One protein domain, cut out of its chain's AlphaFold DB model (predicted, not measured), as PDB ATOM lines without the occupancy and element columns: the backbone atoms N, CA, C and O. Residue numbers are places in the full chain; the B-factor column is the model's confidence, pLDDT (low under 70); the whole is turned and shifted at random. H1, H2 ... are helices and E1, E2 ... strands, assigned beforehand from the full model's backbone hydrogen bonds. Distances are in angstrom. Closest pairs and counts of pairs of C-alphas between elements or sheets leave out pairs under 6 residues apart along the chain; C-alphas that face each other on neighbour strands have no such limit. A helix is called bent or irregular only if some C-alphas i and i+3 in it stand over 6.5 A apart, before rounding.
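What this domain is: This is residues 23 to 44 and 275 to 345 of the 346 residues of the protein "uncharacterized protein LOC106154486" of Lingula unguis (UniProt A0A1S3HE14). A twisted sheet of three strands curls round the helix H2, and a second helix, H1, crosses H2 steeply and covers the sheet's E1 side. Both helices lie on one face of the sheet, making two layers, and the other face has no named helix. The printed part has 93 residues, with two named helices and three named strands in the order H1, E1, E2, E3, H2; the sheet's order is E1, E2, E3, antiparallel throughout, and the class is mixed, helices and strands. The whole is compact, with a radius of gyration of the C-alphas of 12.9 A, yet elongated, with spans of 42 by 24 by 19 A.

How they stand to each other: H1, residues 26 to 44, is on the sheet of E1, residues 279 to 286, E2, residues 296 to 305, and E3, residues 308 to 317, at a height over the sheet of 8.7 A. It lies over E1, on which 6 of its 19 C-alphas fall, and only just not over E2, on which 2 fall. On the local plane it runs slantwise to the strands, at 54 degrees to E1; their closest C-alphas, of Tyr 29 and Ile 281, are 6.2 A apart. The strands form a meander, each the antiparallel neighbour of the one before. E1 and E2 are a hairpin at 154 degrees, with N 282 and O 302 within hydrogen-bond range at 2.8 A. E2 bends by 51 degrees at residue 302. E2 and E3 are a hairpin at 158 degrees, with N 301 and O 312 at 2.8 A and N 310 and O 303 at 2.8 A. The sheet curls round H2, residues 322 to 343, which is on the same face as H1; the closest C-alphas of E3 and H2, of Met 317 and Thr 325, are 5.9 A apart. E1 and H2 are near each other, with 8 pairs of C-alphas within 10 A. H1 and H2 touch, C-alphas 32 and 326 being closest at 3.8 A, at a steep tilt of 57 degrees, the same way. Every O i to N i+4 pair is within hydrogen-bond range in H2, and 11 of 15 in H1.

Where its parts are: H1 begins at C-alpha 26 (181.883, 250.761, 139.532) and is 26.8 A long; it has a kink of 34 degrees near residue 33 and is irregular, but only just, C-alphas 27 and 30 being 6.9 A apart. E1 spans 21.1 A, E2 22.8 A and E3 22.5 A. H2 is 31.7 A long and ends at C-alpha 343 (175.350, 233.043, 114.708).

The domain as a whole: The two C-alphas farthest apart, of Tyr 292 and Thr 345, are 43.8 A apart. Residues 45 to 274 are not printed, and C-alphas 44 and 275 are 15.9 A apart across the cut. Of the links printed whole, E2 to E3 and E3 to H2 are tight and E1 to E2 is short. The mean pLDDT of the printed part is 82.4; under 70 are residues 38, 40 to 41, 275 to 278, 293 and 344 to 345.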
ATOM      1  N   VAL A  23     180.178 242.244 143.502       86.38
ATOM      2  CA  VAL A  23     180.255 243.130 142.337       86.38
ATOM      3  C   VAL A  23     181.510 243.976 142.466       86.38
ATOM      4  O   VAL A  23     181.789 244.537 143.526       86.38
ATOM      5  N   VAL A  24     182.287 244.070 141.389       85.31
ATOM      6  CA  VAL A  24     183.448 244.963 141.359       85.31
ATOM      7  C   VAL A  24     182.956 246.411 141.477       85.31
ATOM      8  O   VAL A  24     182.020 246.787 140.769       85.31
ATOM      9  N   PRO A  25     183.558 247.252 142.336       86.75
ATOM     10  CA  PRO A  25     183.139 248.640 142.481       86.75
ATOM     11  C   PRO A  25     183.150 249.383 141.141       86.75
ATOM     12  O   PRO A  25     184.170 249.427 140.451       86.75
ATOM     13  N   SER A  26     182.036 250.035 140.802       83.88
ATOM     14  CA  SER A  26     181.883 250.761 139.532       83.88
ATOM     15  C   SER A  26     182.888 251.904 139.349       83.88
ATOM     16  O   SER A  26     183.179 252.291 138.221       83.88
ATOM     17  N   GLY A  27     183.487 252.401 140.438       78.00
ATOM     18  CA  GLY A  27     184.579 253.377 140.393       78.00
ATOM     19  C   GLY A  27     185.844 252.887 139.672       78.00
ATOM     20  O   GLY A  27     186.646 253.715 139.253       78.00
ATOM     21  N   LEU A  28     186.016 251.571 139.485       84.12
ATOM     22  CA  LEU A  28     187.138 250.989 138.734       84.12
ATOM     23  C   LEU A  28     186.861 250.891 137.225       84.12
ATOM     24  O   LEU A  28     187.797 250.808 136.429       84.12
ATOM     25  N   TYR A  29     185.589 250.947 136.810       85.50
ATOM     26  CA  TYR A  29     185.192 250.747 135.413       85.50
ATOM     27  C   TYR A  29     185.822 251.757 134.446       85.50
ATOM     28  O   TYR A  29     186.271 251.316 133.388       85.50
ATOM     29  N   PRO A  30     185.939 253.065 134.762       78.31
ATOM     30  CA  PRO A  30     186.583 254.013 133.854       78.31
ATOM     31  C   PRO A  30     188.029 253.632 133.505       78.31
ATOM     32  O   PRO A  30     188.443 253.794 132.359       78.31
ATOM     33  N   ALA A  31     188.783 253.079 134.462       74.69
ATOM     34  CA  ALA A  31     190.158 252.644 134.227       74.69
ATOM     35  C   ALA A  31     190.214 251.390 133.341       74.69
ATOM     36  O   ALA A  31     190.992 251.349 132.388       74.69
ATOM     37  N   TYR A  32     189.354 250.398 133.596       81.69
ATOM     38  CA  TYR A  32     189.249 249.215 132.736       81.69
ATOM     39  C   TYR A  32     188.832 249.580 131.308       81.69
ATOM     40  O   TYR A  32     189.419 249.079 130.353       81.69
ATOM     41  N   VAL A  33     187.854 250.483 131.158       78.06
ATOM     42  CA  VAL A  33     187.412 250.991 129.854       78.06
ATOM     43  C   VAL A  33     188.578 251.667 129.141       78.06
ATOM     44  O   VAL A  33     188.888 251.281 128.021       78.06
ATOM     45  N   SER A  34     189.277 252.605 129.791       75.00
ATOM     46  CA  SER A  34     190.410 253.319 129.183       75.00
ATOM     47  C   SER A  34     191.513 252.385 128.673       75.00
ATOM     48  O   SER A  34     192.090 252.658 127.625       75.00
ATOM     49  N   ASN A  35     191.806 251.293 129.385       74.94
ATOM     50  CA  ASN A  35     192.813 250.318 128.954       74.94
ATOM     51  C   ASN A  35     192.282 249.380 127.857       74.94
ATOM     52  O   ASN A  35     192.980 249.092 126.889       74.94
ATOM     53  N   GLY A  36     191.026 248.944 127.960       71.94
ATOM     54  CA  GLY A  36     190.398 248.070 126.965       71.94
ATOM     55  C   GLY A  36     190.197 248.733 125.598       71.94
ATOM     56  O   GLY A  36     190.225 248.081 124.558       71.94
ATOM     57  N   VAL A  37     190.058 250.053 125.585       71.75
ATOM     58  CA  VAL A  37     189.980 250.881 124.379       71.75
ATOM     59  C   VAL A  37     191.138 250.647 123.416       71.75
ATOM     60  O   VAL A  37     190.912 250.526 122.214       71.75
ATOM     61  N   GLN A  38     192.366 250.562 123.924       68.50
ATOM     62  CA  GLN A  38     193.547 250.387 123.079       68.50
ATOM     63  C   GLN A  38     193.473 249.069 122.305       68.50
ATOM     64  O   GLN A  38     193.755 249.027 121.110       68.50
ATOM     65  N   ILE A  39     192.994 248.015 122.966       76.69
ATOM     66  CA  ILE A  39     192.789 246.695 122.367       76.69
ATOM     67  C   ILE A  39     191.697 246.723 121.303       76.69
ATOM     68  O   ILE A  39     191.871 246.137 120.236       76.69
ATOM     69  N   LEU A  40     190.596 247.441 121.552       69.50
ATOM     70  CA  LEU A  40     189.547 247.616 120.548       69.50
ATOM     71  C   LEU A  40     190.103 248.248 119.270       69.50
ATOM     72  O   LEU A  40     189.782 247.780 118.180       69.50
ATOM     73  N   VAL A  41     190.958 249.271 119.386       66.75
ATOM     74  CA  VAL A  41     191.560 249.892 118.198       66.75
ATOM     75  C   VAL A  41     192.535 248.950 117.501       66.75
ATOM     76  O   VAL A  41     192.411 248.751 116.292       66.75
ATOM     77  N   LEU A  42     193.445 248.323 118.251       72.31
ATOM     78  CA  LEU A  42     194.427 247.385 117.699       72.31
ATOM     79  C   LEU A  42     193.754 246.241 116.938       72.31
ATOM     80  O   LEU A  42     194.202 245.875 115.853       72.31
ATOM     81  N   GLN A  43     192.651 245.707 117.464       77.69
ATOM     82  CA  GLN A  43     191.919 244.643 116.787       77.69
ATOM     83  C   GLN A  43     191.273 245.125 115.482       77.69
ATOM     84  O   GLN A  43     191.325 244.414 114.480       77.69
ATOM     85  N   ILE A  44     190.667 246.317 115.478       70.31
ATOM     86  CA  ILE A  44     190.039 246.879 114.273       70.31
ATOM     87  C   ILE A  44     191.090 247.125 113.190       70.31
ATOM     88  O   ILE A  44     190.875 246.768 112.032       70.31
ATOM     89  N   LYS A 275     175.856 249.649 116.252       60.59
ATOM     90  CA  LYS A 275     174.665 250.497 116.427       60.59
ATOM     91  C   LYS A 275     175.035 251.889 116.931       60.59
ATOM     92  O   LYS A 275     174.473 252.875 116.469       60.59
ATOM     93  N   GLU A 276     175.984 251.969 117.861       59.16
ATOM     94  CA  GLU A 276     176.366 253.208 118.548       59.16
ATOM     95  C   GLU A 276     177.869 253.243 118.841       59.16
ATOM     96  O   GLU A 276     178.485 252.199 119.039       59.16
ATOM     97  N   ASN A 277     178.469 254.435 118.937       62.00
ATOM     98  CA  ASN A 277     179.872 254.576 119.335       62.00
ATOM     99  C   ASN A 277     180.003 254.473 120.859       62.00
ATOM    100  O   ASN A 277     180.077 255.487 121.555       62.00
ATOM    101  N   LYS A 278     179.944 253.246 121.379       67.00
ATOM    102  CA  LYS A 278     179.844 253.008 122.816       67.00
ATOM    103  C   LYS A 278     180.667 251.801 123.252       67.00
ATOM    104  O   LYS A 278     180.453 250.702 122.752       67.00
ATOM    105  N   TYR A 279     181.562 252.015 124.212       79.56
ATOM    106  CA  TYR A 279     182.192 250.953 124.990       79.56
ATOM    107  C   TYR A 279     182.013 251.266 126.475       79.56
ATOM    108  O   TYR A 279     182.476 252.297 126.957       79.56
ATOM    109  N   GLU A 280     181.267 250.423 127.180       81.88
ATOM    110  CA  GLU A 280     180.891 250.649 128.576       81.88
ATOM    111  C   GLU A 280     180.832 249.318 129.323       81.88
ATOM    112  O   GLU A 280     180.312 248.335 128.803       81.88
ATOM    113  N   ILE A 281     181.320 249.286 130.559       87.44
ATOM    114  CA  ILE A 281     181.141 248.144 131.456       87.44
ATOM    115  C   ILE A 281     179.918 248.433 132.325       87.44
ATOM    116  O   ILE A 281     179.893 249.432 133.041       87.44
ATOM    117  N   TYR A 282     178.908 247.568 132.266       87.94
ATOM    118  CA  TYR A 282     177.715 247.683 133.107       87.94
ATOM    119  C   TYR A 282     177.897 246.999 134.451       87.94
ATOM    120  O   TYR A 282     177.494 247.535 135.481       87.94
ATOM    121  N   GLU A 283     178.470 245.801 134.442       91.50
ATOM    122  CA  GLU A 283     178.581 244.977 135.636       91.50
ATOM    123  C   GLU A 283     179.752 244.012 135.492       91.50
ATOM    124  O   GLU A 283     179.919 243.391 134.443       91.50
ATOM    125  N   ILE A 284     180.530 243.858 136.558       92.25
ATOM    126  CA  ILE A 284     181.463 242.746 136.720       92.25
ATOM    127  C   ILE A 284     181.122 242.076 138.040       92.25
ATOM    128  O   ILE A 284     181.098 242.726 139.085       92.25
ATOM    129  N   SER A 285     180.850 240.780 137.988       91.56
ATOM    130  CA  SER A 285     180.278 240.045 139.107       91.56
ATOM    131  C   SER A 285     180.938 238.684 139.284       91.56
ATOM    132  O   SER A 285     181.323 238.045 138.306       91.56
ATOM    133  N   TYR A 286     181.078 238.223 140.523       89.31
ATOM    134  CA  TYR A 286     181.771 236.975 140.838       89.31
ATOM    135  C   TYR A 286     181.137 236.260 142.040       89.31
ATOM    136  O   TYR A 286     180.447 236.863 142.860       89.31
ATOM    137  N   GLY A 287     181.279 234.932 142.077       77.88
ATOM    138  CA  GLY A 287     180.436 234.067 142.914       77.88
ATOM    139  C   GLY A 287     180.872 233.896 144.373       77.88
ATOM    140  O   GLY A 287     180.037 233.557 145.209       77.88
ATOM    141  N   GLN A 288     182.150 234.092 144.695       75.19
ATOM    142  CA  GLN A 288     182.660 233.998 146.067       75.19
ATOM    143  C   GLN A 288     183.591 235.166 146.356       75.19
ATOM    144  O   GLN A 288     184.399 235.521 145.503       75.19
ATOM    145  N   ALA A 289     183.510 235.723 147.565       70.81
ATOM    146  CA  ALA A 289     184.469 236.711 148.037       70.81
ATOM    147  C   ALA A 289     185.891 236.139 147.935       70.81
ATOM    148  O   ALA A 289     186.206 235.105 148.527       70.81
ATOM    149  N   VAL A 290     186.742 236.807 147.161       74.69
ATOM    150  CA  VAL A 290     188.134 236.402 146.945       74.69
ATOM    151  C   VAL A 290     189.012 237.264 147.861       74.69
ATOM    152  O   VAL A 290     188.751 238.466 147.970       74.69
ATOM    153  N   PRO A 291     190.019 236.703 148.559       76.19
ATOM    154  CA  PRO A 291     190.917 237.494 149.393       76.19
ATOM    155  C   PRO A 291     191.533 238.677 148.639       76.19
ATOM    156  O   PRO A 291     191.808 238.606 147.438       76.19
ATOM    157  N   TYR A 292     191.791 239.770 149.354       71.25
ATOM    158  CA  TYR A 292     192.405 240.957 148.764       71.25
ATOM    159  C   TYR A 292     193.711 240.605 148.029       71.25
ATOM    160  O   TYR A 292     194.572 239.917 148.574       71.25
ATOM    161  N   GLY A 293     193.849 241.073 146.786       69.56
ATOM    162  CA  GLY A 293     195.023 240.827 145.945       69.56
ATOM    163  C   GLY A 293     195.084 239.450 145.274       69.56
ATOM    164  O   GLY A 293     196.038 239.191 144.544       69.56
ATOM    165  N   THR A 294     194.093 238.575 145.477       82.25
ATOM    166  CA  THR A 294     194.018 237.297 144.751       82.25
ATOM    167  C   THR A 294     193.193 237.431 143.465       82.25
ATOM    168  O   THR A 294     192.176 238.130 143.467       82.25
ATOM    169  N   PRO A 295     193.614 236.795 142.354       86.31
ATOM    170  CA  PRO A 295     192.831 236.781 141.125       86.31
ATOM    171  C   PRO A 295     191.465 236.126 141.336       86.31
ATOM    172  O   PRO A 295     191.358 235.073 141.963       86.31
ATOM    173  N   ILE A 296     190.430 236.734 140.768       89.06
ATOM    174  CA  ILE A 296     189.091 236.167 140.666       89.06
ATOM    175  C   ILE A 296     189.142 235.043 139.620       89.06
ATOM    176  O   ILE A 296     189.406 235.338 138.454       89.06
ATOM    177  N   PRO A 297     188.873 233.774 139.984       87.00
ATOM    178  CA  PRO A 297     189.001 232.655 139.048       87.00
ATOM    179  C   PRO A 297     188.104 232.798 137.822       87.00
ATOM    180  O   PRO A 297     188.551 232.536 136.711       87.00
ATOM    181  N   ILE A 298     186.855 233.228 138.026       90.38
ATOM    182  CA  ILE A 298     185.877 233.488 136.968       90.38
ATOM    183  C   ILE A 298     185.045 234.706 137.374       90.38
ATOM    184  O   ILE A 298     184.401 234.702 138.430       90.38
ATOM    185  N   ALA A 299     185.056 235.737 136.535       91.56
ATOM    186  CA  ALA A 299     184.218 236.920 136.664       91.56
ATOM    187  C   ALA A 299     183.257 237.005 135.476       91.56
ATOM    188  O   ALA A 299     183.685 236.998 134.327       91.56
ATOM    189  N   SER A 300     181.963 237.132 135.755       94.44
ATOM    190  CA  SER A 300     180.949 237.369 134.734       94.44
ATOM    191  C   SER A 300     180.848 238.864 134.460       94.44
ATOM    192  O   SER A 300     180.552 239.656 135.365       94.44
ATOM    193  N   VAL A 301     181.107 239.242 133.213       95.50
ATOM    194  CA  VAL A 301     181.160 240.623 132.743       95.50
ATOM    195  C   VAL A 301     179.982 240.897 131.824       95.50
ATOM    196  O   VAL A 301     179.713 240.158 130.880       95.50
ATOM    197  N   LYS A 302     179.301 242.011 132.077       94.12
ATOM    198  CA  LYS A 302     178.285 242.588 131.204       94.12
ATOM    199  C   LYS A 302     178.804 243.916 130.676       94.12
ATOM    200  O   LYS A 302     178.974 244.864 131.443       94.12
ATOM    201  N   ALA A 303     179.012 244.000 129.368       91.19
ATOM    202  CA  ALA A 303     179.526 245.193 128.706       91.19
ATOM    203  C   ALA A 303     178.649 245.590 127.516       91.19
ATOM    204  O   ALA A 303     177.977 244.758 126.910       91.19
ATOM    205  N   ASN A 304     178.650 246.874 127.180       82.38
ATOM    206  CA  ASN A 304     178.179 247.387 125.907       82.38
ATOM    207  C   ASN A 304     179.375 247.536 124.977       82.38
ATOM    208  O   ASN A 304     180.286 248.298 125.296       82.38
ATOM    209  N   LEU A 305     179.352 246.853 123.839       82.94
ATOM    210  CA  LEU A 305     180.271 247.101 122.742       82.94
ATOM    211  C   LEU A 305     179.474 247.462 121.491       82.94
ATOM    212  O   LEU A 305     178.672 246.684 120.972       82.94
ATOM    213  N   PHE A 306     179.689 248.681 121.017       73.50
ATOM    214  CA  PHE A 306     179.059 249.265 119.843       73.50
ATOM    215  C   PHE A 306     177.524 249.271 119.844       73.50
ATOM    216  O   PHE A 306     176.887 249.067 118.811       73.50
ATOM    217  N   GLY A 307     176.910 249.489 121.006       70.81
ATOM    218  CA  GLY A 307     175.456 249.438 121.178       70.81
ATOM    219  C   GLY A 307     174.903 248.015 121.328       70.81
ATOM    220  O   GLY A 307     173.685 247.826 121.306       70.81
ATOM    221  N   ASN A 308     175.767 247.007 121.490       81.12
ATOM    222  CA  ASN A 308     175.376 245.627 121.769       81.12
ATOM    223  C   ASN A 308     175.790 245.238 123.180       81.12
ATOM    224  O   ASN A 308     176.962 245.302 123.544       81.12
ATOM    225  N   VAL A 309     174.811 244.801 123.965       91.06
ATOM    226  CA  VAL A 309     175.072 244.254 125.292       91.06
ATOM    227  C   VAL A 309     175.557 242.820 125.134       91.06
ATOM    228  O   VAL A 309     174.826 241.970 124.635       91.06
ATOM    229  N   VAL A 310     176.780 242.567 125.580       91.12
ATOM    230  CA  VAL A 310     177.414 241.252 125.608       91.12
ATOM    231  C   VAL A 310     177.623 240.817 127.053       91.12
ATOM    232  O   VAL A 310     177.893 241.640 127.932       91.12
ATOM    233  N   ILE A 311     177.458 239.517 127.292       93.00
ATOM    234  CA  ILE A 311     177.707 238.878 128.584       93.00
ATOM    235  C   ILE A 311     178.665 237.721 128.332       93.00
ATOM    236  O   ILE A 311     178.394 236.885 127.469       93.00
ATOM    237  N   TYR A 312     179.781 237.703 129.047       95.06
ATOM    238  CA  TYR A 312     180.831 236.698 128.912       95.06
ATOM    239  C   TYR A 312     181.590 236.558 130.229       95.06
ATOM    240  O   TYR A 312     181.479 237.408 131.114       95.06
ATOM    241  N   ASP A 313     182.363 235.485 130.343       94.81
ATOM    242  CA  ASP A 313     183.193 235.227 131.510       94.81
ATOM    243  C   ASP A 313     184.656 235.569 131.209       94.81
ATOM    244  O   ASP A 313     185.153 235.331 130.107       94.81
ATOM    245  N   VAL A 314     185.336 236.145 132.199       93.00
ATOM    246  CA  VAL A 314     186.776 236.419 132.192       93.00
ATOM    247  C   VAL A 314     187.425 235.563 133.269       93.00
ATOM    248  O   VAL A 314     187.041 235.624 134.441       93.00
ATOM    249  N   GLU A 315     188.411 234.765 132.872       91.88
ATOM    250  CA  GLU A 315     189.150 233.896 133.783       91.88
ATOM    251  C   GLU A 315     190.322 234.632 134.442       91.88
ATOM    252  O   GLU A 315     190.976 235.469 133.822       91.88
ATOM    253  N   ASN A 316     190.618 234.281 135.695       88.94
ATOM    254  CA  ASN A 316     191.783 234.755 136.455       88.94
ATOM    255  C   ASN A 316     191.933 236.291 136.500       88.94
ATOM    256  O   ASN A 316     193.041 236.828 136.472       88.94
ATOM    257  N   MET A 317     190.814 237.012 136.592       89.62
ATOM    258  CA  MET A 317     190.771 238.472 136.576       89.62
ATOM    259  C   MET A 317     191.330 239.070 137.875       89.62
ATOM    260  O   MET A 317     190.850 238.768 138.966       89.62
ATOM    261  N   ASN A 318     192.287 239.992 137.788       89.81
ATOM    262  CA  ASN A 318     192.794 240.717 138.952       89.81
ATOM    263  C   ASN A 318     192.213 242.136 139.009       89.81
ATOM    264  O   ASN A 318     192.672 243.028 138.300       89.81
ATOM    265  N   MET A 319     191.257 242.377 139.913       85.38
ATOM    266  CA  MET A 319     190.569 243.673 140.022       85.38
ATOM    267  C   MET A 319     191.505 244.874 140.276       85.38
ATOM    268  O   MET A 319     191.135 246.008 139.978       85.38
ATOM    269  N   PHE A 320     192.712 244.647 140.800       85.31
ATOM    270  CA  PHE A 320     193.696 245.705 141.057       85.31
ATOM    271  C   PHE A 320     194.678 245.909 139.898       85.31
ATOM    272  O   PHE A 320     195.305 246.965 139.814       85.31
ATOM    273  N   ASP A 321     194.782 244.945 138.981       89.50
ATOM    274  CA  ASP A 321     195.487 245.119 137.713       89.50
ATOM    275  C   ASP A 321     194.552 245.788 136.701       89.50
ATOM    276  O   ASP A 321     193.872 245.140 135.905       89.50
ATOM    277  N   LEU A 322     194.491 247.120 136.770       85.56
ATOM    278  CA  LEU A 322     193.603 247.924 135.930       85.56
ATOM    279  C   LEU A 322     193.885 247.749 134.431       85.56
ATOM    280  O   LEU A 322     192.963 247.876 133.623       85.56
ATOM    281  N   SER A 323     195.143 247.486 134.065       84.12
ATOM    282  CA  SER A 323     195.555 247.323 132.671       84.12
ATOM    283  C   SER A 323     195.217 245.926 132.171       84.12
ATOM    284  O   SER A 323     194.416 245.808 131.244       84.12
ATOM    285  N   GLY A 324     195.722 244.879 132.833       87.25
ATOM    286  CA  GLY A 324     195.470 243.494 132.436       87.25
ATOM    287  C   GLY A 324     193.984 243.139 132.451       87.25
ATOM    288  O   GLY A 324     193.480 242.540 131.502       87.25
ATOM    289  N   THR A 325     193.240 243.597 133.462       90.75
ATOM    290  CA  THR A 325     191.784 243.391 133.520       90.75
ATOM    291  C   THR A 325     191.046 244.179 132.442       90.75
ATOM    292  O   THR A 325     190.138 243.642 131.814       90.75
ATOM    293  N   GLY A 326     191.433 245.433 132.179       86.62
ATOM    294  CA  GLY A 326     190.825 246.225 131.107       86.62
ATOM    295  C   GLY A 326     191.010 245.593 129.724       86.62
ATOM    296  O   GLY A 326     190.063 245.555 128.936       86.62
ATOM    297  N   ILE A 327     192.202 245.046 129.466       89.94
ATOM    298  CA  ILE A 327     192.537 244.292 128.251       89.94
ATOM    299  C   ILE A 327     191.658 243.043 128.139       89.94
ATOM    300  O   ILE A 327     190.934 242.904 127.157       89.94
ATOM    301  N   ALA A 328     191.643 242.190 129.168       93.19
ATOM    302  CA  ALA A 328     190.893 240.933 129.147       93.19
ATOM    303  C   ALA A 328     189.377 241.144 128.957       93.19
ATOM    304  O   ALA A 328     188.717 240.392 128.239       93.19
ATOM    305  N   ILE A 329     188.822 242.202 129.558       93.19
ATOM    306  CA  ILE A 329     187.427 242.613 129.356       93.19
ATOM    307  C   ILE A 329     187.193 243.018 127.892       93.19
ATOM    308  O   ILE A 329     186.247 242.548 127.262       93.19
ATOM    309  N   ALA A 330     188.051 243.852 127.303       88.31
ATOM    310  CA  ALA A 330     187.885 244.240 125.903       88.31
ATOM    311  C   ALA A 330     187.991 243.044 124.946       88.31
ATOM    312  O   ALA A 330     187.146 242.901 124.062       88.31
ATOM    313  N   GLU A 331     188.966 242.156 125.148       93.12
ATOM    314  CA  GLU A 331     189.127 240.929 124.356       93.12
ATOM    315  C   GLU A 331     187.892 240.026 124.455       93.12
ATOM    316  O   GLU A 331     187.369 239.576 123.431       93.12
ATOM    317  N   GLY A 332     187.363 239.830 125.666       93.88
ATOM    318  CA  GLY A 332     186.130 239.078 125.890       93.88
ATOM    319  C   GLY A 332     184.916 239.711 125.204       93.88
ATOM    320  O   GLY A 332     184.123 239.009 124.572       93.88
ATOM    321  N   ALA A 333     184.797 241.044 125.236       91.50
ATOM    322  CA  ALA A 333     183.720 241.764 124.557       91.50
ATOM    323  C   ALA A 333     183.801 241.630 123.026       91.50
ATOM    324  O   ALA A 333     182.776 241.385 122.380       91.50
ATOM    325  N   ILE A 334     185.003 241.744 122.447       90.31
ATOM    326  CA  ILE A 334     185.251 241.500 121.017       90.31
ATOM    327  C   ILE A 334     184.865 240.061 120.666       90.31
ATOM    328  O   ILE A 334     184.127 239.846 119.705       90.31
ATOM    329  N   ALA A 335     185.339 239.076 121.435       92.00
ATOM    330  CA  ALA A 335     185.083 237.661 121.181       92.00
ATOM    331  C   ALA A 335     183.585 237.331 121.247       92.00
ATOM    332  O   ALA A 335     183.059 236.662 120.353       92.00
ATOM    333  N   ALA A 336     182.875 237.859 122.246       91.19
ATOM    334  CA  ALA A 336     181.429 237.704 122.373       91.19
ATOM    335  C   ALA A 336     180.683 238.317 121.174       91.19
ATOM    336  O   ALA A 336     179.775 237.690 120.623       91.19
ATOM    337  N   LEU A 337     181.095 239.506 120.722       86.38
ATOM    338  CA  LEU A 337     180.481 240.168 119.570       86.38
ATOM    339  C   LEU A 337     180.807 239.454 118.244       86.38
ATOM    340  O   LEU A 337     179.932 239.330 117.384       86.38
ATOM    341  N   LYS A 338     182.024 238.912 118.090       86.62
ATOM    342  CA  LYS A 338     182.416 238.033 116.970       86.62
ATOM    343  C   LYS A 338     181.575 236.755 116.936       86.62
ATOM    344  O   LYS A 338     181.053 236.402 115.878       86.62
ATOM    345  N   ALA A 339     181.370 236.105 118.081       87.19
ATOM    346  CA  ALA A 339     180.523 234.916 118.182       87.19
ATOM    347  C   ALA A 339     179.061 235.218 117.809       87.19
ATOM    348  O   ALA A 339     178.426 234.440 117.097       87.19
ATOM    349  N   GLU A 340     178.533 236.366 118.231       82.62
ATOM    350  CA  GLU A 340     177.180 236.796 117.871       82.62
ATOM    351  C   GLU A 340     177.044 237.097 116.371       82.62
ATOM    352  O   GLU A 340     176.064 236.711 115.728       82.62
ATOM    353  N   ALA A 341     178.061 237.716 115.770       74.50
ATOM    354  CA  ALA A 341     178.095 237.956 114.331       74.50
ATOM    355  C   ALA A 341     178.098 236.650 113.524       74.50
ATOM    356  O   ALA A 341     177.457 236.598 112.472       74.50
ATOM    357  N   ALA A 342     178.762 235.604 114.027       74.00
ATOM    358  CA  ALA A 342     178.794 234.285 113.403       74.00
ATOM    359  C   ALA A 342     177.428 233.573 113.445       74.00
ATOM    360  O   ALA A 342     177.016 233.001 112.433       74.00
ATOM    361  N   LYS A 343     176.690 233.656 114.566       75.88
ATOM    362  CA  LYS A 343     175.350 233.043 114.708       75.88
ATOM    363  C   LYS A 343     174.331 233.593 113.716       75.88
ATOM    364  O   LYS A 343     173.530 232.832 113.196       75.88
ATOM    365  N   ASN A 344     174.403 234.883 113.388       59.94
ATOM    366  CA  ASN A 344     173.516 235.535 112.414       59.94
ATOM    367  C   ASN A 344     173.791 235.119 110.946       59.94
ATOM    368  O   ASN A 344     173.466 235.857 110.014       59.94
ATOM    369  N   THR A 345     174.430 233.967 110.725       49.56
ATOM    370  CA  THR A 345     174.753 233.413 109.398       49.56
ATOM    371  C   THR A 345     174.496 231.924 109.229       49.56
ATOM    372  O   THR A 345     174.544 231.463 108.089       49.56
TER     373      THR A 345